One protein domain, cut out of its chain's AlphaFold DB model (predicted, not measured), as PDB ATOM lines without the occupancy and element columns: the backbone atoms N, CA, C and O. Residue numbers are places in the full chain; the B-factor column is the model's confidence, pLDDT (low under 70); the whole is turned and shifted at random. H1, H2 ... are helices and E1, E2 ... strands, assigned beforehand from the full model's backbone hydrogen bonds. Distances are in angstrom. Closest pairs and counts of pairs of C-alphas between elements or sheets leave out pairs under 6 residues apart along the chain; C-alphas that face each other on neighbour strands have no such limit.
ATOM      1  N   ASP A  22     118.485 -58.645  57.983       90.12
ATOM      2  CA  ASP A  22     119.239 -57.859  57.008       90.12
ATOM      3  C   ASP A  22     118.650 -56.439  56.875       90.12
ATOM      4  O   ASP A  22     117.458 -56.202  57.109       90.12
ATOM      5  N   LEU A  23     119.483 -55.470  56.476       88.75
ATOM      6  CA  LEU A  23     119.092 -54.057  56.371       88.75
ATOM      7  C   LEU A  23     117.811 -53.822  55.531       88.75
ATOM      8  O   LEU A  23     116.980 -53.024  55.969       88.75
ATOM      9  N   PRO A  24     117.574 -54.508  54.389       91.69
ATOM     10  CA  PRO A  24     116.325 -54.363  53.633       91.69
ATOM     11  C   PRO A  24     115.075 -54.786  54.407       91.69
ATOM     12  O   PRO A  24     114.062 -54.086  54.362       91.69
ATOM     13  N   ASP A  25     115.150 -55.887  55.154       91.25
ATOM     14  CA  ASP A  25     114.029 -56.381  55.956       91.25
ATOM     15  C   ASP A  25     113.760 -55.442  57.138       91.25
ATOM     16  O   ASP A  25     112.611 -55.098  57.428       91.25
ATOM     17  N   SER A  26     114.829 -54.958  57.774       91.50
ATOM     18  CA  SER A  26     114.750 -53.975  58.855       91.50
ATOM     19  C   SER A  26     114.154 -52.644  58.392       91.50
ATOM     20  O   SER A  26     113.310 -52.070  59.083       91.50
ATOM     21  N   ALA A  27     114.521 -52.173  57.197       92.44
ATOM     22  CA  ALA A  27     113.966 -50.963  56.601       92.44
ATOM     23  C   ALA A  27     112.473 -51.116  56.252       92.44
ATOM     24  O   ALA A  27     111.674 -50.221  56.542       92.44
ATOM     25  N   ALA A  28     112.073 -52.263  55.695       93.69
ATOM     26  CA  ALA A  28     110.668 -52.562  55.418       93.69
ATOM     27  C   ALA A  28     109.827 -52.623  56.707       93.69
ATOM     28  O   ALA A  28     108.736 -52.050  56.773       93.69
ATOM     29  N   PHE A  29     110.355 -53.258  57.758       92.25
ATOM     30  CA  PHE A  29     109.708 -53.304  59.068       92.25
ATOM     31  C   PHE A  29     109.553 -51.906  59.681       92.25
ATOM     32  O   PHE A  29     108.471 -51.548  60.144       92.25
ATOM     33  N   ALA A  30     110.599 -51.078  59.617       92.56
ATOM     34  CA  ALA A  30     110.571 -49.705  60.113       92.56
ATOM     35  C   ALA A  30     109.499 -48.852  59.413       92.56
ATOM     36  O   ALA A  30     108.735 -48.143  60.078       92.56
ATOM     37  N   GLN A  31     109.389 -48.965  58.085       94.00
ATOM     38  CA  GLN A  31     108.354 -48.281  57.311       94.00
ATOM     39  C   GLN A  31     106.946 -48.742  57.721       94.00
ATOM     40  O   GLN A  31     106.051 -47.919  57.947       94.00
ATOM     41  N   TRP A  32     106.747 -50.053  57.887       93.31
ATOM     42  CA  TRP A  32     105.480 -50.598  58.365       93.31
ATOM     43  C   TRP A  32     105.127 -50.102  59.778       93.31
ATOM     44  O   TRP A  32     103.999 -49.645  60.004       93.31
ATOM     45  N   CYS A  33     106.083 -50.098  60.712       91.81
ATOM     46  CA  CYS A  33     105.887 -49.549  62.057       91.81
ATOM     47  C   CYS A  33     105.454 -48.084  62.002       91.81
ATOM     48  O   CYS A  33     104.484 -47.698  62.661       91.81
ATOM     49  N   ARG A  34     106.120 -47.275  61.171       92.62
ATOM     50  CA  ARG A  34     105.778 -45.862  61.003       92.62
ATOM     51  C   ARG A  34     104.351 -45.665  60.495       92.62
ATOM     52  O   ARG A  34     103.687 -44.755  60.981       92.62
ATOM     53  N   SER A  35     103.867 -46.531  59.600       92.12
ATOM     54  CA  SER A  35     102.485 -46.485  59.092       92.12
ATOM     55  C   SER A  35     101.417 -46.798  60.151       92.12
ATOM     56  O   SER A  35     100.275 -46.358  60.028       92.12
ATOM     57  N   THR A  36     101.787 -47.543  61.198       90.88
ATOM     58  CA  THR A  36     100.857 -48.017  62.237       90.88
ATOM     59  C   THR A  36     100.820 -47.084  63.449       90.88
ATOM     60  O   THR A  36      99.785 -46.920  64.094       90.88
ATOM     61  N   ILE A  37     101.954 -46.470  63.780       89.12
ATOM     62  CA  ILE A  37     102.096 -45.588  64.939       89.12
ATOM     63  C   ILE A  37     101.661 -44.169  64.561       89.12
ATOM     64  O   ILE A  37     102.042 -43.651  63.511       89.12
ATOM     65  N   ALA A  38     100.909 -43.506  65.443       89.31
ATOM     66  CA  ALA A  38     100.398 -42.157  65.210       89.31
ATOM     67  C   ALA A  38     101.514 -41.163  64.838       89.31
ATOM     68  O   ALA A  38     102.572 -41.139  65.463       89.31
ATOM     69  N   ALA A  39     101.264 -40.305  63.846       88.06
ATOM     70  CA  ALA A  39     102.286 -39.425  63.264       88.06
ATOM     71  C   ALA A  39     102.925 -38.426  64.253       88.06
ATOM     72  O   ALA A  39     104.020 -37.937  63.998       88.06
ATOM     73  N   HIS A  40     102.262 -38.117  65.372       88.81
ATOM     74  CA  HIS A  40     102.815 -37.238  66.409       88.81
ATOM     75  C   HIS A  40     103.812 -37.945  67.336       88.81
ATOM     76  O   HIS A  40     104.568 -37.273  68.031       88.81
ATOM     77  N   GLU A  41     103.817 -39.279  67.353       89.06
ATOM     78  CA  GLU A  41     104.774 -40.054  68.133       89.06
ATOM     79  C   GLU A  41     106.106 -40.126  67.375       89.06
ATOM     80  O   GLU A  41     106.133 -40.606  66.231       89.06
ATOM     81  N   PRO A  42     107.216 -39.655  67.968       88.94
ATOM     82  CA  PRO A  42     108.517 -39.704  67.324       88.94
ATOM     83  C   PRO A  42     108.992 -41.154  67.204       88.94
ATOM     84  O   PRO A  42     108.950 -41.913  68.169       88.94
ATOM     85  N   LEU A  43     109.479 -41.521  66.021       91.06
ATOM     86  CA  LEU A  43     110.145 -42.796  65.784       91.06
ATOM     87  C   LEU A  43     111.504 -42.552  65.154       91.06
ATOM     88  O   LEU A  43     111.647 -41.710  64.265       91.06
ATOM     89  N   THR A  44     112.474 -43.339  65.595       91.50
ATOM     90  CA  THR A  44     113.844 -43.284  65.111       91.50
ATOM     91  C   THR A  44     114.283 -44.695  64.763       91.50
ATOM     92  O   THR A  44     114.122 -45.607  65.573       91.50
ATOM     93  N   PHE A  45     114.821 -44.861  63.562       91.81
ATOM     94  CA  PHE A  45     115.509 -46.067  63.137       91.81
ATOM     95  C   PHE A  45     117.000 -45.924  63.447       91.81
ATOM     96  O   PHE A  45     117.607 -44.911  63.093       91.81
ATOM     97  N   CYS A  46     117.574 -46.923  64.108       89.56
ATOM     98  CA  CYS A  46     118.990 -46.982  64.459       89.56
ATOM     99  C   CYS A  46     119.522 -48.368  64.093       89.56
ATOM    100  O   CYS A  46     118.817 -49.356  64.299       89.56
ATOM    101  N   ASP A  47     120.754 -48.437  63.601       85.56
ATOM    102  CA  ASP A  47     121.453 -49.705  63.424       85.56
ATOM    103  C   ASP A  47     122.097 -50.174  64.740       85.56
ATOM    104  O   ASP A  47     122.317 -49.388  65.666       85.56
ATOM    105  N   GLU A  48     122.422 -51.466  64.826       78.75
ATOM    106  CA  GLU A  48     123.058 -52.061  66.011       78.75
ATOM    107  C   GLU A  48     124.420 -51.414  66.325       78.75
ATOM    108  O   GLU A  48     124.780 -51.237  67.490       78.75
ATOM    109  N   GLY A  49     125.155 -50.992  65.291       75.81
ATOM    110  CA  GLY A  49     126.450 -50.326  65.434       75.81
ATOM    111  C   GLY A  49     126.370 -48.876  65.917       75.81
ATOM    112  O   GLY A  49     127.412 -48.278  66.187       75.81
ATOM    113  N   MET A  50     125.163 -48.306  66.036       71.44
ATOM    114  CA  MET A  50     124.932 -46.880  66.300       71.44
ATOM    115  C   MET A  50     125.718 -45.958  65.354       71.44
ATOM    116  O   MET A  50     126.113 -44.853  65.737       71.44
ATOM    117  N   HIS A  51     125.953 -46.397  64.116       71.88
ATOM    118  CA  HIS A  51     126.649 -45.599  63.111       71.88
ATOM    119  C   HIS A  51     125.818 -44.383  62.695       71.88
ATOM    120  O   HIS A  51     126.369 -43.360  62.289       71.88
ATOM    121  N   GLY A  52     124.495 -44.466  62.849       79.50
ATOM    122  CA  GLY A  52     123.596 -43.360  62.586       79.50
ATOM    123  C   GLY A  52     122.206 -43.574  63.162       79.50
ATOM    124  O   GLY A  52     121.853 -44.635  63.676       79.50
ATOM    125  N   ASN A  53     121.397 -42.525  63.069       88.81
ATOM    126  CA  ASN A  53     119.975 -42.619  63.320       88.81
ATOM    127  C   ASN A  53     119.199 -41.835  62.263       88.81
ATOM    128  O   ASN A  53     119.650 -40.798  61.779       88.81
ATOM    129  N   VAL A  54     118.035 -42.357  61.889       91.50
ATOM    130  CA  VAL A  54     117.130 -41.728  60.928       91.50
ATOM    131  C   VAL A  54     115.786 -41.538  61.603       91.50
ATOM    132  O   VAL A  54     115.171 -42.490  62.083       91.50
ATOM    133  N   LYS A  55     115.307 -40.294  61.644       92.88
ATOM    134  CA  LYS A  55     113.941 -40.016  62.080       92.88
ATOM    135  C   LYS A  55     112.974 -40.535  61.017       92.88
ATOM    136  O   LYS A  55     113.082 -40.162  59.853       92.88
ATOM    137  N   LEU A  56     112.023 -41.367  61.428       92.94
ATOM    138  CA  LEU A  56     110.999 -41.904  60.540       92.94
ATOM    139  C   LEU A  56     109.835 -40.919  60.441       92.94
ATOM    140  O   LEU A  56     109.076 -40.729  61.399       92.94
ATOM    141  N   GLU A  57     109.681 -40.337  59.261       93.62
ATOM    142  CA  GLU A  57     108.525 -39.544  58.857       93.62
ATOM    143  C   GLU A  57     107.535 -40.423  58.082       93.62
ATOM    144  O   GLU A  57     107.889 -41.475  57.554       93.62
ATOM    145  N   MET A  58     106.278 -39.990  57.959       90.75
ATOM    146  CA  MET A  58     105.269 -40.722  57.166       90.75
ATOM    147  C   MET A  58     105.644 -40.850  55.681       90.75
ATOM    148  O   MET A  58     105.085 -41.685  54.976       90.75
ATOM    149  N   THR A  59     106.560 -40.007  55.206       93.38
ATOM    150  CA  THR A  59     107.079 -40.010  53.835       93.38
ATOM    151  C   THR A  59     108.373 -40.801  53.681       93.38
ATOM    152  O   THR A  59     108.822 -40.950  52.551       93.38
ATOM    153  N   THR A  60     108.974 -41.284  54.775       93.25
ATOM    154  CA  THR A  60     110.247 -42.005  54.719       93.25
ATOM    155  C   THR A  60     110.095 -43.297  53.920       93.25
ATOM    156  O   THR A  60     109.201 -44.111  54.195       93.25
ATOM    157  N   THR A  61     110.964 -43.494  52.927       94.50
ATOM    158  CA  THR A  61     110.953 -44.698  52.084       94.50
ATOM    159  C   THR A  61     111.994 -45.724  52.523       94.50
ATOM    160  O   THR A  61     112.930 -45.424  53.266       94.50
ATOM    161  N   VAL A  62     111.834 -46.965  52.057       93.69
ATOM    162  CA  VAL A  62     112.824 -48.027  52.287       93.69
ATOM    163  C   VAL A  62     114.154 -47.657  51.636       93.69
ATOM    164  O   VAL A  62     115.198 -47.837  52.247       93.69
ATOM    165  N   GLU A  63     114.133 -47.091  50.431       93.56
ATOM    166  CA  GLU A  63     115.339 -46.691  49.700       93.56
ATOM    167  C   GLU A  63     116.139 -45.614  50.443       93.56
ATOM    168  O   GLU A  63     117.366 -45.685  50.483       93.56
ATOM    169  N   GLU A  64     115.459 -44.647  51.066       92.56
ATOM    170  CA  GLU A  64     116.100 -43.629  51.907       92.56
ATOM    171  C   GLU A  64     116.798 -44.256  53.119       92.56
ATOM    172  O   GLU A  64     117.926 -43.881  53.450       92.56
ATOM    173  N   LEU A  65     116.163 -45.246  53.756       91.75
ATOM    174  CA  LEU A  65     116.771 -45.992  54.857       91.75
ATOM    175  C   LEU A  65     117.981 -46.792  54.375       91.75
ATOM    176  O   LEU A  65     119.046 -46.682  54.969       91.75
ATOM    177  N   LEU A  66     117.864 -47.525  53.267       92.00
ATOM    178  CA  LEU A  66     118.983 -48.278  52.696       92.00
ATOM    179  C   LEU A  66     120.187 -47.376  52.392       92.00
ATOM    180  O   LEU A  66     121.310 -47.741  52.720       92.00
ATOM    181  N   HIS A  67     119.959 -46.190  51.820       90.44
ATOM    182  CA  HIS A  67     121.028 -45.238  51.504       90.44
ATOM    183  C   HIS A  67     121.691 -44.624  52.746       90.44
ATOM    184  O   HIS A  67     122.839 -44.194  52.687       90.44
ATOM    185  N   SER A  68     120.977 -44.569  53.872       88.62
ATOM    186  CA  SER A  68     121.479 -43.958  55.108       88.62
ATOM    187  C   SER A  68     122.442 -44.862  55.889       88.62
ATOM    188  O   SER A  68     123.151 -44.369  56.764       88.62
ATOM    189  N   PHE A  69     122.466 -46.165  55.587       84.31
ATOM    190  CA  PHE A  69     123.250 -47.180  56.308       84.31
ATOM    191  C   PHE A  69     124.091 -48.081  55.378       84.31
ATOM    192  O   PHE A  69     124.570 -49.127  55.814       84.31
TER     193      PHE A  69
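This is residues 22 to 69 of the 70 residues of an uncharacterized protein of Archangium violaceum Cb vi76 (UniProt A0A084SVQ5). Picture a small two-stranded hairpin, E1 and E2, with two helices over one of its faces: the long H1 over E1 and the short H2 over E2. The helices touch where H2 begins, with Val 62 near Ala 27 of H1, and stand at a steep tilt of 58 degrees, and the other face of the hairpin is bare. The printed part has 48 residues, with two named helices and two named strands in the order H1, E1, E2, H2; the sheet has the order E1 - E2 and is antiparallel, and the class is mixed, helices and strands. The whole is compact, with a radius of gyration of the C-alphas of 10.0 A, yet its outline is elongated, with spans of 27 by 17 by 14 A.

Find C-alpha 23 at (119.092, -54.057, 56.371); there H1 begins, and it runs through residues 23 to 36, 20.1 A from first to last C-alpha, to C-alpha 36 at (100.857, -48.017, 62.237). Read on to residues 44 to 46 for E1, 6.4 A long. Then come residues 53 to 55, which are E2, 6.7 A long. Last is H2, residues 62 to 68, 10.0 A long, ending at C-alpha 68 at (121.479, -43.958, 55.108).

Begin with the hairpin of E1 and E2, antiparallel neighbours with 159 degrees between their directions. Look at N 45 and O 54, 2.8 A apart, and at N 54 and O 45, 2.9 A apart, both within hydrogen-bond range. C-alphas 45 and 54 face each other at 5.1 A. From E1 go to H1: their closest C-alphas, those of Ala 30 and Phe 45, are 6.8 A apart. From E2 go to H2, where the closest C-alphas, those of Val 54 and Leu 65, are 7.4 A apart. H1 and H2 touch, and their closest C-alphas, those of Ala 27 and Val 62, are 5.3 A apart. The two helices run opposite ways at a steep tilt of 58 degrees. H1 and E2 are apart; E1 and H2 are only just apart, at 8.4 A. In H1 and H2 every O i to N i+4 pair is within hydrogen-bond range.

The two C-alphas farthest apart are those of Asp 22 and His 40, at 28.0 A, while the first and last printed C-alphas, those of Asp 22 and Phe 69, are 11.4 A apart. The printed part has no cut, and its three links, H1 to E1, E1 to E2 and E2 to H2, are short. In the B-factor column of this model you find a mean pLDDT of 89.5 over the printed part, and no printed residue is under 70.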